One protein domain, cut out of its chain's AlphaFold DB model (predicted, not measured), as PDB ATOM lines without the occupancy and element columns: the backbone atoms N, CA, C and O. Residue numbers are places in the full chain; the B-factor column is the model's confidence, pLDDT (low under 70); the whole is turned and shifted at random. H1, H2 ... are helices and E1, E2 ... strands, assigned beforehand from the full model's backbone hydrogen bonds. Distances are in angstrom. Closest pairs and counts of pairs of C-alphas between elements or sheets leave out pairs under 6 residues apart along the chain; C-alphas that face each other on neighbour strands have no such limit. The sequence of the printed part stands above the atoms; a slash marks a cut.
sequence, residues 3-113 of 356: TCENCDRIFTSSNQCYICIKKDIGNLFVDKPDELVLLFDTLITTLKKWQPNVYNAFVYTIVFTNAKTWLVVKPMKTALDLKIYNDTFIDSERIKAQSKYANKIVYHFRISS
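AT A GLANCE: This is residues 3 to 113 of the 356 residues of the protein "DUF5655 domain-containing protein" of Flavobacterium fryxellicola (UniProt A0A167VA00). A strongly twisted sheet of six strands has one helix, H1, over one face, running along the strands. A long leading stretch with no named element, residues 3 to 33, comes before H1. The 111 printed residues hold one named helix and six named strands, in chain order H1 E1 E2 E3 E4 E5 E6; the sheet is antiparallel, ordered E1 E2 E3 E4 E6 E5. The class is mixed, helices and strands, with 51 residues, under half, in named elements; the whole is compact, radius of gyration of the C-alphas 14.9 A, spanning 42 by 36 by 24 A.

HOW THE PARTS SIT: Start at inner strand E3, residues 68 to 75. Its hairpin partner E2, residues 62 to 66, pairs by N 64 and O 71, 2.8 A. Edge strand E1, residues 54 to 57, forms a hairpin with E2, N 56 and O 63 at 3.0 A. On the other side of E3, E4, residues 80 to 86, is its hairpin partner, with N 74 and O 81 at 2.8 A. E1 to E4 are a meander, each strand the antiparallel neighbour of the one before. E6, residues 104 to 111, is beside E4, N 82 and O 109 at 2.8 A; it forms a hairpin with edge strand E5, residues 97 to 101, N 106 and O 99 at 2.8 A. H1, residues 34 to 47, is on the sheet, giving two layers, helix on one face. Its height is 8.6 A, on a local plane fitted to just 6 C-alphas; it lies only just over E3 and E4, 3 C-alphas on each, at 13 degrees to E3 on the local plane. The closest C-alphas of H1 and E4 are Leu 36 and Leu 80, 7.1 A. Every O i to N i+4 pair in H1 is within hydrogen-bond range.

IN THESE COORDINATES: Find C-alpha 34 at (62.247, -2.694, -117.537); H1 runs 19.9 A. E3 measures 21.3 A, E4 18.7 A. E6 runs 21.9 A to C-alpha 111 at (61.771, -16.959, -118.598).

THE WHOLE: The farthest C-alphas, Glu 5 and Glu 93, are 43.1 A apart. The printed part has no cut and no long link between named elements. Mean pLDDT of the printed part is 71.2; 48 residues are under 70, among them 12 to 23 and 86 to 101.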
ATOM      1  N   THR A   3      52.024 -14.353 -85.815       74.62
ATOM      2  CA  THR A   3      52.462 -13.358 -86.800       74.62
ATOM      3  C   THR A   3      53.624 -12.548 -86.256       74.62
ATOM      4  O   THR A   3      53.528 -11.985 -85.170       74.62
ATOM      5  N   CYS A   4      54.712 -12.453 -87.016       71.44
ATOM      6  CA  CYS A   4      55.782 -11.518 -86.695       71.44
ATOM      7  C   CYS A   4      55.303 -10.072 -86.872       71.44
ATOM      8  O   CYS A   4      54.927  -9.690 -87.974       71.44
ATOM      9  N   GLU A   5      55.446  -9.250 -85.834       71.19
ATOM     10  CA  GLU A   5      55.062  -7.828 -85.834       71.19
ATOM     11  C   GLU A   5      55.942  -6.923 -86.721       71.19
ATOM     12  O   GLU A   5      55.577  -5.791 -87.011       71.19
ATOM     13  N   ASN A   6      57.111  -7.400 -87.161       66.06
ATOM     14  CA  ASN A   6      58.089  -6.608 -87.918       66.06
ATOM     15  C   ASN A   6      58.151  -6.978 -89.418       66.06
ATOM     16  O   ASN A   6      58.568  -6.178 -90.252       66.06
ATOM     17  N   CYS A   7      57.732  -8.188 -89.807       66.06
ATOM     18  CA  CYS A   7      57.710  -8.617 -91.213       66.06
ATOM     19  C   CYS A   7      56.401  -9.283 -91.657       66.06
ATOM     20  O   CYS A   7      56.367  -9.859 -92.744       66.06
ATOM     21  N   ASP A   8      55.356  -9.231 -90.825       65.94
ATOM     22  CA  ASP A   8      53.990  -9.711 -91.083       65.94
ATOM     23  C   ASP A   8      53.876 -11.201 -91.472       65.94
ATOM     24  O   ASP A   8      52.857 -11.660 -91.989       65.94
ATOM     25  N   ARG A   9      54.921 -12.005 -91.223       64.06
ATOM     26  CA  ARG A   9      54.922 -13.442 -91.545       64.06
ATOM     27  C   ARG A   9      54.134 -14.251 -90.530       64.06
ATOM     28  O   ARG A   9      54.376 -14.135 -89.333       64.06
ATOM     29  N   ILE A  10      53.285 -15.144 -91.033       65.38
ATOM     30  CA  ILE A  10      52.529 -16.120 -90.245       65.38
ATOM     31  C   ILE A  10      53.365 -17.396 -90.082       65.38
ATOM     32  O   ILE A  10      53.729 -18.047 -91.061       65.38
ATOM     33  N   PHE A  11      53.631 -17.782 -88.840       70.12
ATOM     34  CA  PHE A  11      54.329 -19.004 -88.457       70.12
ATOM     35  C   PHE A  11      53.399 -19.956 -87.708       70.12
ATOM     36  O   PHE A  11      52.392 -19.565 -87.112       70.12
ATOM     37  N   THR A  12      53.745 -21.240 -87.711       66.06
ATOM     38  CA  THR A  12      53.000 -22.266 -86.974       66.06
ATOM     39  C   THR A  12      53.320 -22.263 -85.478       66.06
ATOM     40  O   THR A  12      52.449 -22.625 -84.692       66.06
ATOM     41  N   SER A  13      54.510 -21.798 -85.073       66.38
ATOM     42  CA  SER A  13      54.960 -21.741 -83.672       66.38
ATOM     43  C   SER A  13      55.708 -20.439 -83.356       66.38
ATOM     44  O   SER A  13      56.297 -19.837 -84.251       66.38
ATOM     45  N   SER A  14      55.704 -20.024 -82.088       64.19
ATOM     46  CA  SER A  14      56.356 -18.793 -81.610       64.19
ATOM     47  C   SER A  14      57.880 -18.895 -81.466       64.19
ATOM     48  O   SER A  14      58.549 -17.873 -81.385       64.19
ATOM     49  N   ASN A  15      58.445 -20.108 -81.439       66.75
ATOM     50  CA  ASN A  15      59.869 -20.345 -81.142       66.75
ATOM     51  C   ASN A  15      60.719 -20.586 -82.403       66.75
ATOM     52  O   ASN A  15      61.807 -21.154 -82.334       66.75
ATOM     53  N   GLN A  16      60.214 -20.210 -83.577       67.75
ATOM     54  CA  GLN A  16      60.865 -20.486 -84.852       67.75
ATOM     55  C   GLN A  16      61.870 -19.370 -85.181       67.75
ATOM     56  O   GLN A  16      61.481 -18.219 -85.353       67.75
ATOM     57  N   CYS A  17      63.166 -19.685 -85.277       60.44
ATOM     58  CA  CYS A  17      64.179 -18.702 -85.675       60.44
ATOM     59  C   CYS A  17      64.043 -18.354 -87.168       60.44
ATOM     60  O   CYS A  17      64.073 -19.243 -88.020       60.44
ATOM     61  N   TYR A  18      63.938 -17.065 -87.505       63.38
ATOM     62  CA  TYR A  18      63.947 -16.583 -88.890       63.38
ATOM     63  C   TYR A  18      64.620 -15.209 -89.009       63.38
ATOM     64  O   TYR A  18      64.715 -14.446 -88.052       63.38
ATOM     65  N   ILE A  19      65.075 -14.886 -90.221       59.28
ATOM     66  CA  ILE A  19      65.643 -13.575 -90.557       59.28
ATOM     67  C   ILE A  19      64.498 -12.605 -90.870       59.28
ATOM     68  O   ILE A  19      63.759 -12.791 -91.845       59.28
ATOM     69  N   CYS A  20      64.352 -11.580 -90.032       62.72
ATOM     70  CA  CYS A  20      63.287 -10.587 -90.099       62.72
ATOM     71  C   CYS A  20      63.718  -9.352 -90.905       62.72
ATOM     72  O   CYS A  20      64.189  -8.369 -90.342       62.72
ATOM     73  N   ILE A  21      63.580  -9.414 -92.233       63.94
ATOM     74  CA  ILE A  21      63.876  -8.294 -93.140       63.94
ATOM     75  C   ILE A  21      62.678  -8.096 -94.070       63.94
ATOM     76  O   ILE A  21      62.336  -9.005 -94.830       63.94
ATOM     77  N   LYS A  22      62.057  -6.914 -94.022       57.44
ATOM     78  CA  LYS A  22      61.012  -6.480 -94.957       57.44
ATOM     79  C   LYS A  22      61.695  -5.693 -96.078       57.44
ATOM     80  O   LYS A  22      62.106  -4.555 -95.880       57.44
ATOM     81  N   LYS A  23      61.914  -6.334 -97.228       67.12
ATOM     82  CA  LYS A  23      62.383  -5.659 -98.449       67.12
ATOM     83  C   LYS A  23      61.194  -5.449 -99.372       67.12
ATOM     84  O   LYS A  23      60.414  -6.376 -99.570       67.12
ATOM     85  N   ASP A  24      61.092  -4.255 -99.939       72.56
ATOM     86  CA  ASP A  24      60.168  -3.996-101.037       72.56
ATOM     87  C   ASP A  24      60.569  -4.822-102.270       72.56
ATOM     88  O   ASP A  24      61.761  -5.028-102.528       72.56
ATOM     89  N   ILE A  25      59.582  -5.317-103.013       78.50
ATOM     90  CA  ILE A  25      59.813  -6.104-104.227       78.50
ATOM     91  C   ILE A  25      60.520  -5.255-105.287       78.50
ATOM     92  O   ILE A  25      61.428  -5.761-105.945       78.50
ATOM     93  N   GLY A  26      60.190  -3.965-105.392       74.00
ATOM     94  CA  GLY A  26      60.821  -3.033-106.326       74.00
ATOM     95  C   GLY A  26      62.334  -2.932-106.130       74.00
ATOM     96  O   GLY A  26      63.082  -2.862-107.101       74.00
ATOM     97  N   ASN A  27      62.820  -3.081-104.892       80.06
ATOM     98  CA  ASN A  27      64.257  -3.072-104.594       80.06
ATOM     99  C   ASN A  27      65.025  -4.258-105.207       80.06
ATOM    100  O   ASN A  27      66.251  -4.217-105.276       80.06
ATOM    101  N   LEU A  28      64.341  -5.328-105.632       81.31
ATOM    102  CA  LEU A  28      64.961  -6.460-106.334       81.31
ATOM    103  C   LEU A  28      65.164  -6.199-107.832       81.31
ATOM    104  O   LEU A  28      65.904  -6.943-108.482       81.31
ATOM    105  N   PHE A  29      64.526  -5.150-108.352       82.62
ATOM    106  CA  PHE A  29      64.568  -4.751-109.754       82.62
ATOM    107  C   PHE A  29      65.356  -3.457-110.000       82.62
ATOM    108  O   PHE A  29      65.545  -3.077-111.150       82.62
ATOM    109  N   VAL A  30      65.884  -2.819-108.948       76.19
ATOM    110  CA  VAL A  30      66.849  -1.718-109.076       76.19
ATOM    111  C   VAL A  30      68.068  -2.255-109.841       76.19
ATOM    112  O   VAL A  30      68.644  -3.274-109.454       76.19
ATOM    113  N   ASP A  31      68.394  -1.632-110.975       79.25
ATOM    114  CA  ASP A  31      69.408  -2.057-111.960       79.25
ATOM    115  C   ASP A  31      69.036  -3.260-112.855       79.25
ATOM    116  O   ASP A  31      69.915  -3.939-113.404       79.25
ATOM    117  N   LYS A  32      67.741  -3.561-113.013       83.25
ATOM    118  CA  LYS A  32      67.241  -4.549-113.985       83.25
ATOM    119  C   LYS A  32      66.600  -3.868-115.197       83.25
ATOM    120  O   LYS A  32      66.084  -2.768-115.054       83.25
ATOM    121  N   PRO A  33      66.615  -4.517-116.377       83.81
ATOM    122  CA  PRO A  33      65.851  -4.046-117.528       83.81
ATOM    123  C   PRO A  33      64.358  -3.946-117.203       83.81
ATOM    124  O   PRO A  33      63.816  -4.860-116.573       83.81
ATOM    125  N   ASP A  34      63.694  -2.907-117.706       80.81
ATOM    126  CA  ASP A  34      62.247  -2.694-117.537       80.81
ATOM    127  C   ASP A  34      61.422  -3.883-118.062       80.81
ATOM    128  O   ASP A  34      60.399  -4.247-117.483       80.81
ATOM    129  N   GLU A  35      61.922  -4.575-119.090       77.69
ATOM    130  CA  GLU A  35      61.332  -5.812-119.619       77.69
ATOM    131  C   GLU A  35      61.176  -6.907-118.549       77.69
ATOM    132  O   GLU A  35      60.202  -7.656-118.573       77.69
ATOM    133  N   LEU A  36      62.096  -7.005-117.578       80.69
ATOM    134  CA  LEU A  36      61.987  -7.984-116.488       80.69
ATOM    135  C   LEU A  36      60.954  -7.586-115.436       80.69
ATOM    136  O   LEU A  36      60.405  -8.471-114.777       80.69
ATOM    137  N   VAL A  37      60.713  -6.286-115.266       82.50
ATOM    138  CA  VAL A  37      59.670  -5.773-114.371       82.50
ATOM    139  C   VAL A  37      58.303  -6.100-114.963       82.50
ATOM    140  O   VAL A  37      57.495  -6.739-114.296       82.50
ATOM    141  N   LEU A  38      58.105  -5.793-116.248       78.94
ATOM    142  CA  LEU A  38      56.885  -6.136-116.986       78.94
ATOM    143  C   LEU A  38      56.629  -7.647-116.991       78.94
ATOM    144  O   LEU A  38      55.536  -8.094-116.660       78.94
ATOM    145  N   LEU A  39      57.663  -8.450-117.266       78.25
ATOM    146  CA  LEU A  39      57.568  -9.909-117.217       78.25
ATOM    147  C   LEU A  39      57.108 -10.414-115.840       78.25
ATOM    148  O   LEU A  39      56.349 -11.379-115.744       78.25
ATOM    149  N   PHE A  40      57.587  -9.785-114.767       82.81
ATOM    150  CA  PHE A  40      57.197 -10.138-113.410       82.81
ATOM    151  C   PHE A  40      55.751  -9.727-113.090       82.81
ATOM    152  O   PHE A  40      55.036 -10.506-112.457       82.81
ATOM    153  N   ASP A  41      55.294  -8.569-113.566       81.56
ATOM    154  CA  ASP A  41      53.906  -8.115-113.412       81.56
ATOM    155  C   ASP A  41      52.913  -9.011-114.166       81.56
ATOM    156  O   ASP A  41      51.869  -9.389-113.615       81.56
ATOM    157  N   THR A  42      53.259  -9.427-115.387       73.88
ATOM    158  CA  THR A  42      52.483 -10.412-116.156       73.88
ATOM    159  C   THR A  42      52.440 -11.745-115.411       73.88
ATOM    160  O   THR A  42      51.361 -12.294-115.185       73.88
ATOM    161  N   LEU A  43      53.580 -12.216-114.888       78.75
ATOM    162  CA  LEU A  43      53.644 -13.430-114.073       78.75
ATOM    163  C   LEU A  43      52.752 -13.339-112.824       78.75
ATOM    164  O   LEU A  43      52.000 -14.272-112.549       78.75
ATOM    165  N   ILE A  44      52.772 -12.227-112.078       79.31
ATOM    166  CA  ILE A  44      51.860 -12.033-110.938       79.31
ATOM    167  C   ILE A  44      50.406 -12.090-111.402       79.31
ATOM    168  O   ILE A  44      49.583 -12.726-110.744       79.31
ATOM    169  N   THR A  45      50.076 -11.428-112.507       76.81
ATOM    170  CA  THR A  45      48.707 -11.363-113.028       76.81
ATOM    171  C   THR A  45      48.179 -12.748-113.385       76.81
ATOM    172  O   THR A  45      47.069 -13.096-112.980       76.81
ATOM    173  N   THR A  46      48.993 -13.582-114.023       68.94
ATOM    174  CA  THR A  46      48.648 -14.977-114.315       68.94
ATOM    175  C   THR A  46      48.489 -15.793-113.029       68.94
ATOM    176  O   THR A  46      47.520 -16.534-112.862       68.94
ATOM    177  N   LEU A  47      49.374 -15.585-112.048       71.94
ATOM    178  CA  LEU A  47      49.344 -16.288-110.764       71.94
ATOM    179  C   LEU A  47      48.264 -15.806-109.782       71.94
ATOM    180  O   LEU A  47      48.003 -16.494-108.790       71.94
ATOM    181  N   LYS A  48      47.606 -14.662-110.030       68.56
ATOM    182  CA  LYS A  48      46.487 -14.172-109.201       68.56
ATOM    183  C   LYS A  48      45.316 -15.151-109.168       68.56
ATOM    184  O   LYS A  48      44.585 -15.158-108.179       68.56
ATOM    185  N   LYS A  49      45.158 -15.981-110.206       61.25
ATOM    186  CA  LYS A  49      44.107 -17.006-110.292       61.25
ATOM    187  C   LYS A  49      44.270 -18.129-109.252       61.25
ATOM    188  O   LYS A  49      43.289 -18.768-108.893       61.25
ATOM    189  N   TRP A  50      45.478 -18.356-108.731       59.25
ATOM    190  CA  TRP A  50      45.818 -19.498-107.868       59.25
ATOM    191  C   TRP A  50      45.672 -19.195-106.358       59.25
ATOM    192  O   TRP A  50      46.610 -19.384-105.588       59.25
ATOM    193  N   GLN A  51      44.514 -18.699-105.905       58.84
ATOM    194  CA  GLN A  51      44.288 -18.326-104.493       58.84
ATOM    195  C   GLN A  51      44.144 -19.545-103.547       58.84
ATOM    196  O   GLN A  51      43.516 -20.532-103.929       58.84
ATOM    197  N   PRO A  52      44.637 -19.479-102.291       56.62
ATOM    198  CA  PRO A  52      45.365 -18.364-101.685       56.62
ATOM    199  C   PRO A  52      46.845 -18.356-102.095       56.62
ATOM    200  O   PRO A  52      47.567 -19.329-101.882       56.62
ATOM    201  N   ASN A  53      47.316 -17.233-102.644       69.06
ATOM    202  CA  ASN A  53      48.708 -17.067-103.064       69.06
ATOM    203  C   ASN A  53      49.305 -15.815-102.430       69.06
ATOM    204  O   ASN A  53      48.994 -14.694-102.831       69.06
ATOM    205  N   VAL A  54      50.166 -16.008-101.433       74.62
ATOM    206  CA  VAL A  54      50.876 -14.912-100.769       74.62
ATOM    207  C   VAL A  54      52.324 -14.934-101.229       74.62
ATOM    208  O   VAL A  54      52.989 -15.970-101.132       74.62
ATOM    209  N   TYR A  55      52.827 -13.797-101.703       80.06
ATOM    210  CA  TYR A  55      54.215 -13.643-102.127       80.06
ATOM    211  C   TYR A  55      54.929 -12.565-101.323       80.06
ATOM    212  O   TYR A  55      54.357 -11.534-100.989       80.06
ATOM    213  N   ASN A  56      56.194 -12.821-101.001       78.50
ATOM    214  CA  ASN A  56      57.035 -11.910-100.230       78.50
ATOM    215  C   ASN A  56      58.435 -11.819-100.841       78.50
ATOM    216  O   ASN A  56      58.983 -12.825-101.303       78.50
ATOM    217  N   ALA A  57      59.039 -10.631-100.792       79.56
ATOM    218  CA  ALA A  57      60.434 -10.429-101.168       79.56
ATOM    219  C   ALA A  57      61.404 -10.817-100.036       79.56
ATOM    220  O   ALA A  57      61.190 -10.560 -98.852       79.56
ATOM    221  N   PHE A  58      62.504 -11.443-100.438       73.75
ATOM    222  CA  PHE A  58      63.670 -11.816 -99.641       73.75
ATOM    223  C   PHE A  58      64.911 -11.148-100.244       73.75
ATOM    224  O   PHE A  58      64.813 -10.428-101.230       73.75
ATOM    225  N   VAL A  59      66.098 -11.383 -99.671       73.44
ATOM    226  CA  VAL A  59      67.335 -10.648-100.009       73.44
ATOM    227  C   VAL A  59      67.603 -10.561-101.518       73.44
ATOM    228  O   VAL A  59      67.991  -9.486-101.975       73.44
ATOM    229  N   TYR A  60      67.355 -11.650-102.260       81.12
ATOM    230  CA  TYR A  60      67.542 -11.748-103.717       81.12
ATOM    231  C   TYR A  60      66.420 -12.502-104.450       81.12
ATOM    232  O   TYR A  60      66.579 -12.844-105.619       81.12
ATOM    233  N   THR A  61      65.337 -12.865-103.766       84.00
ATOM    234  CA  THR A  61      64.323 -13.778-104.311       84.00
ATOM    235  C   THR A  61      62.938 -13.390-103.841       84.00
ATOM    236  O   THR A  61      62.777 -12.860-102.750       84.00
ATOM    237  N   ILE A  62      61.930 -13.726-104.625       86.06
ATOM    238  CA  ILE A  62      60.522 -13.551-104.302       86.06
ATOM    239  C   ILE A  62      59.958 -14.948-104.098       86.06
ATOM    240  O   ILE A  62      60.153 -15.827-104.932       86.06
ATOM    241  N   VAL A  63      59.327 -15.184-102.958       81.06
ATOM    242  CA  VAL A  63      58.857 -16.514-102.569       81.06
ATOM    243  C   VAL A  63      57.343 -16.492-102.499       81.06
ATOM    244  O   VAL A  63      56.775 -15.685-101.767       81.06
ATOM    245  N   PHE A  64      56.719 -17.402-103.236       79.12
ATOM    246  CA  PHE A  64      55.281 -17.618-103.293       79.12
ATOM    247  C   PHE A  64      54.900 -18.800-102.399       79.12
ATOM    248  O   PHE A  64      55.551 -19.857-102.393       79.12
ATOM    249  N   THR A  65      53.841 -18.608-101.617       66.69
ATOM    250  CA  THR A  65      53.388 -19.542-100.585       66.69
ATOM    251  C   THR A  65      51.876 -19.735-100.632       66.69
ATOM    252  O   THR A  65      51.119 -18.770-100.678       66.69
ATOM    253  N   ASN A  66      51.458 -21.001-100.575       64.81
ATOM    254  CA  ASN A  66      50.079 -21.441-100.367       64.81
ATOM    255  C   ASN A  66      50.134 -22.572 -99.330       64.81
ATOM    256  O   ASN A  66      50.471 -23.708 -99.668       64.81
ATOM    257  N   ALA A  67      49.989 -22.220 -98.047       64.94
ATOM    258  CA  ALA A  67      50.330 -23.023 -96.859       64.94
ATOM    259  C   ALA A  67      51.807 -23.492 -96.750       64.94
ATOM    260  O   ALA A  67      52.333 -23.633 -95.646       64.94
ATOM    261  N   LYS A  68      52.503 -23.712 -97.873       67.31
ATOM    262  CA  LYS A  68      53.929 -24.040 -98.024       67.31
ATOM    263  C   LYS A  68      54.501 -23.306 -99.246       67.31
ATOM    264  O   LYS A  68      53.757 -22.878-100.127       67.31
ATOM    265  N   THR A  69      55.825 -23.181 -99.322       72.12
ATOM    266  CA  THR A  69      56.509 -22.644-100.510       72.12
ATOM    267  C   THR A  69      56.342 -23.579-101.702       72.12
ATOM    268  O   THR A  69      56.629 -24.778-101.600       72.12
ATOM    269  N   TRP A  70      55.891 -23.016-102.822       71.31
ATOM    270  CA  TRP A  70      55.669 -23.750-104.069       71.31
ATOM    271  C   TRP A  70      56.369 -23.103-105.270       71.31
ATOM    272  O   TRP A  70      56.761 -23.821-106.186       71.31
ATOM    273  N   LEU A  71      56.631 -21.791-105.234       78.62
ATOM    274  CA  LEU A  71      57.368 -21.081-106.279       78.62
ATOM    275  C   LEU A  71      58.364 -20.082-105.674       78.62
ATOM    276  O   LEU A  71      58.061 -19.371-104.718       78.62
ATOM    277  N   VAL A  72      59.568 -20.024-106.239       82.94
ATOM    278  CA  VAL A  72      60.584 -19.015-105.920       82.94
ATOM    279  C   VAL A  72      61.058 -18.365-107.209       82.94
ATOM    280  O   VAL A  72      61.525 -19.054-108.109       82.94
ATOM    281  N   VAL A  73      60.977 -17.044-107.276       85.12
ATOM    282  CA  VAL A  73      61.401 -16.230-108.415       85.12
ATOM    283  C   VAL A  73      62.675 -15.490-108.041       85.12
ATOM    284  O   VAL A  73      62.750 -14.850-106.994       85.12
ATOM    285  N   LYS A  74      63.698 -15.555-108.885       87.19
ATOM    286  CA  LYS A  74      64.941 -14.807-108.724       87.19
ATOM    287  C   LYS A  74      65.179 -13.941-109.965       87.19
ATOM    288  O   LYS A  74      65.456 -14.499-111.029       87.19
ATOM    289  N   PRO A  75      65.134 -12.604-109.848       85.44
ATOM    290  CA  PRO A  75      65.486 -11.730-110.958       85.44
ATOM    291  C   PRO A  75      67.000 -11.766-111.221       85.44
ATOM    292  O   PRO A  75      67.819 -11.390-110.378       85.44
ATOM    293  N   MET A  76      67.390 -12.259-112.399       84.19
ATOM    294  CA  MET A  76      68.778 -12.284-112.880       84.19
ATOM    295  C   MET A  76      69.076 -11.011-113.688       84.19
ATOM    296  O   MET A  76      68.297 -10.068-113.678       84.19
ATOM    297  N   LYS A  77      70.233 -10.929-114.360       81.75
ATOM    298  CA  LYS A  77      70.561  -9.768-115.211       81.75
ATOM    299  C   LYS A  77      69.671  -9.663-116.459       81.75
ATOM    300  O   LYS A  77      69.366  -8.557-116.869       81.75
ATOM    301  N   THR A  78      69.282 -10.796-117.045       77.69
ATOM    302  CA  THR A  78      68.597 -10.862-118.353       77.69
ATOM    303  C   THR A  78      67.376 -11.788-118.369       77.69
ATOM    304  O   THR A  78      66.828 -12.051-119.431       77.69
ATOM    305  N   ALA A  79      66.986 -12.355-117.222       80.25
ATOM    306  CA  ALA A  79      65.887 -13.318-117.141       80.25
ATOM    307  C   ALA A  79      65.351 -13.456-115.709       80.25
ATOM    308  O   ALA A  79      66.058 -13.141-114.746       80.25
ATOM    309  N   LEU A  80      64.154 -14.020-115.558       81.19
ATOM    310  CA  LEU A  80      63.646 -14.515-114.278       81.19
ATOM    311  C   LEU A  80      63.968 -16.007-114.144       81.19
ATOM    312  O   LEU A  80      63.616 -16.810-115.006       81.19
ATOM    313  N   ASP A  81      64.659 -16.381-113.067       81.38
ATOM    314  CA  ASP A  81      64.902 -17.777-112.697       81.38
ATOM    315  C   ASP A  81      63.795 -18.235-111.742       81.38
ATOM    316  O   ASP A  81      63.609 -17.663-110.668       81.38
ATOM    317  N   LEU A  82      63.039 -19.245-112.150       82.88
ATOM    318  CA  LEU A  82      61.865 -19.753-111.449       82.88
ATOM    319  C   LEU A  82      62.170 -21.145-110.920       82.88
ATOM    320  O   LEU A  82      62.575 -22.033-111.669       82.88
ATOM    321  N   LYS A  83      61.941 -21.344-109.627       80.75
ATOM    322  CA  LYS A  83      62.044 -22.645-108.973       80.75
ATOM    323  C   LYS A  83      60.672 -23.084-108.509       80.75
ATOM    324  O   LYS A  83      60.131 -22.483-107.580       80.75
ATOM    325  N   ILE A  84      60.134 -24.121-109.136       77.38
ATOM    326  CA  ILE A  84      58.832 -24.693-108.780       77.38
ATOM    327  C   ILE A  84      59.059 -25.962-107.967       77.38
ATOM    328  O   ILE A  84      59.824 -26.835-108.367       77.38
ATOM    329  N   TYR A  85      58.394 -26.052-106.821       73.62
ATOM    330  CA  TYR A  85      58.431 -27.209-105.936       73.62
ATOM    331  C   TYR A  85      57.152 -28.006-106.128       73.62
ATOM    332  O   TYR A  85      56.103 -27.615-105.615       73.62
ATOM    333  N   ASN A  86      57.259 -29.137-106.812       67.56
ATOM    334  CA  ASN A  86      56.126 -30.013-107.060       67.56
ATOM    335  C   ASN A  86      56.376 -31.399-106.448       67.56
ATOM    336  O   ASN A  86      57.519 -31.834-106.278       67.56
ATOM    337  N   ASP A  87      55.302 -32.069-106.059       58.53
ATOM    338  CA  ASP A  87      55.308 -33.462-105.603       58.53
ATOM    339  C   ASP A  87      55.192 -34.451-106.773       58.53
ATOM    340  O   ASP A  87      55.558 -35.620-106.647       58.53
ATOM    341  N   THR A  88      54.740 -33.970-107.932       52.12
ATOM    342  CA  THR A  88      54.572 -34.755-109.154       52.12
ATOM    343  C   THR A  88      55.698 -34.522-110.157       52.12
ATOM    344  O   THR A  88      56.190 -33.407-110.330       52.12
ATOM    345  N   PHE A  89      56.097 -35.605-110.834       50.31
ATOM    346  CA  PHE A  89      57.070 -35.548-111.918       50.31
ATOM    347  C   PHE A  89      56.471 -34.830-113.136       50.31
ATOM    348  O   PHE A  89      55.509 -35.327-113.722       50.31
ATOM    349  N   ILE A  90      57.031 -33.677-113.494       56.28
ATOM    350  CA  ILE A  90      56.755 -32.960-114.739       56.28
ATOM    351  C   ILE A  90      57.883 -33.281-115.721       56.28
ATOM    352  O   ILE A  90      59.043 -32.997-115.426       56.28
ATOM    353  N   ASP A  91      57.533 -33.855-116.871       46.25
ATOM    354  CA  ASP A  91      58.445 -34.045-117.999       46.25
ATOM    355  C   ASP A  91      58.262 -32.881-118.982       46.25
ATOM    356  O   ASP A  91      57.176 -32.681-119.530       46.25
ATOM    357  N   SER A  92      59.288 -32.047-119.128       52.06
ATOM    358  CA  SER A  92      59.272 -30.884-120.015       52.06
ATOM    359  C   SER A  92      60.697 -30.500-120.392       52.06
ATOM    360  O   SER A  92      61.540 -30.267-119.526       52.06
ATOM    361  N   GLU A  93      60.949 -30.321-121.687       48.06
ATOM    362  CA  GLU A  93      62.243 -29.862-122.209       48.06
ATOM    363  C   GLU A  93      62.598 -28.417-121.791       48.06
ATOM    364  O   GLU A  93      63.720 -27.962-122.008       48.06
ATOM    365  N   ARG A  94      61.670 -27.673-121.158       53.03
ATOM    366  CA  ARG A  94      61.944 -26.346-120.564       53.03
ATOM    367  C   ARG A  94      62.626 -26.439-119.191       53.03
ATOM    368  O   ARG A  94      63.139 -25.429-118.704       53.03
ATOM    369  N   ILE A  95      62.646 -27.622-118.569       58.81
ATOM    370  CA  ILE A  95      63.311 -27.854-117.284       58.81
ATOM    371  C   ILE A  95      64.817 -27.909-117.533       58.81
ATOM    372  O   ILE A  95      65.356 -28.906-118.001       58.81
ATOM    373  N   LYS A  96      65.524 -26.829-117.183       57.88
ATOM    374  CA  LYS A  96      66.989 -26.783-117.330       57.88
ATOM    375  C   LYS A  96      67.707 -27.760-116.409       57.88
ATOM    376  O   LYS A  96      68.791 -28.232-116.733       57.88
ATOM    377  N   ALA A  97      67.146 -27.971-115.226       57.38
ATOM    378  CA  ALA A  97      67.697 -28.846-114.211       57.38
ATOM    379  C   ALA A  97      66.591 -29.289-113.255       57.38
ATOM    380  O   ALA A  97      65.700 -28.508-112.908       57.38
ATOM    381  N   GLN A  98      66.700 -30.533-112.801       69.81
ATOM    382  CA  GLN A  98      65.874 -31.106-111.750       69.81
ATOM    383  C   GLN A  98      66.757 -31.443-110.551       69.81
ATOM    384  O   GLN A  98      67.841 -32.007-110.705       69.81
ATOM    385  N   SER A  99      66.308 -31.093-109.351       68.19
ATOM    386  CA  SER A  99      66.977 -31.502-108.114       68.19
ATOM    387  C   SER A  99      65.960 -32.035-107.117       68.19
ATOM    388  O   SER A  99      64.808 -31.601-107.083       68.19
ATOM    389  N   LYS A 100      66.370 -33.023-106.320       68.56
ATOM    390  CA  LYS A 100      65.515 -33.608-105.291       68.56
ATOM    391  C   LYS A 100      65.753 -32.870-103.979       68.56
ATOM    392  O   LYS A 100      66.882 -32.828-103.497       68.56
ATOM    393  N   TYR A 101      64.697 -32.300-103.406       64.88
ATOM    394  CA  TYR A 101      64.748 -31.639-102.105       64.88
ATOM    395  C   TYR A 101      63.711 -32.277-101.178       64.88
ATOM    396  O   TYR A 101      62.505 -32.069-101.331       64.88
ATOM    397  N   ALA A 102      64.182 -33.088-100.226       70.00
ATOM    398  CA  ALA A 102      63.344 -33.948 -99.384       70.00
ATOM    399  C   ALA A 102      62.407 -34.851-100.228       70.00
ATOM    400  O   ALA A 102      62.886 -35.608-101.074       70.00
ATOM    401  N   ASN A 103      61.087 -34.760-100.025       67.31
ATOM    402  CA  ASN A 103      60.070 -35.499-100.789       67.31
ATOM    403  C   ASN A 103      59.561 -34.749-102.036       67.31
ATOM    404  O   ASN A 103      58.604 -35.200-102.657       67.31
ATOM    405  N   LYS A 104      60.156 -33.604-102.398       65.56
ATOM    406  CA  LYS A 104      59.728 -32.790-103.545       65.56
ATOM    407  C   LYS A 104      60.782 -32.761-104.648       65.56
ATOM    408  O   LYS A 104      61.982 -32.884-104.384       65.56
ATOM    409  N   ILE A 105      60.322 -32.546-105.875       71.81
ATOM    410  CA  ILE A 105      61.176 -32.282-107.032       71.81
ATOM    411  C   ILE A 105      61.167 -30.774-107.284       71.81
ATOM    412  O   ILE A 105      60.114 -30.132-107.290       71.81
ATOM    413  N   VAL A 106      62.361 -30.207-107.433       72.62
ATOM    414  CA  VAL A 106      62.565 -28.792-107.733       72.62
ATOM    415  C   VAL A 106      62.869 -28.650-109.214       72.62
ATOM    416  O   VAL A 106      63.868 -29.184-109.702       72.62
ATOM    417  N   TYR A 107      62.019 -27.896-109.898       73.25
ATOM    418  CA  TYR A 107      62.121 -27.601-111.318       73.25
ATOM    419  C   TYR A 107      62.686 -26.207-111.533       73.25
ATOM    420  O   TYR A 107      62.161 -25.245-110.973       73.25
ATOM    421  N   HIS A 108      63.734 -26.101-112.347       72.50
ATOM    422  CA  HIS A 108      64.337 -24.825-112.723       72.50
ATOM    423  C   HIS A 108      63.878 -24.385-114.114       72.50
ATOM    424  O   HIS A 108      64.217 -25.030-115.110       72.50
ATOM    425  N   PHE A 109      63.185 -23.251-114.175       72.88
ATOM    426  CA  PHE A 109      62.794 -22.587-115.417       72.88
ATOM    427  C   PHE A 109      63.477 -21.230-115.524       72.88
ATOM    428  O   PHE A 109      63.737 -20.564-114.524       72.88
ATOM    429  N   ARG A 110      63.743 -20.797-116.755       74.88
ATOM    430  CA  ARG A 110      64.198 -19.438-117.028       74.88
ATOM    431  C   ARG A 110      63.278 -18.821-118.063       74.88
ATOM    432  O   ARG A 110      63.176 -19.362-119.159       74.88
ATOM    433  N   ILE A 111      62.648 -17.712-117.702       70.94
ATOM    434  CA  ILE A 111      61.771 -16.959-118.598       70.94
ATOM    435  C   ILE A 111      62.444 -15.633-118.930       70.94
ATOM    436  O   ILE A 111      62.956 -14.952-118.035       70.94
ATOM    437  N   SER A 112      62.461 -15.305-120.220       68.12
ATOM    438  CA  SER A 112      63.115 -14.102-120.745       68.12
ATOM    439  C   SER A 112      62.198 -13.242-121.624       68.12
ATOM    440  O   SER A 112      62.614 -12.157-122.001       68.12
ATOM    441  N   SER A 113      60.989 -13.699-121.978       61.53
ATOM    442  CA  SER A 113      60.050 -12.969-122.843       61.53
ATOM    443  C   SER A 113      58.608 -13.118-122.357       61.53
ATOM    444  O   SER A 113      58.233 -14.173-121.857       61.53
TER     445      SER A 113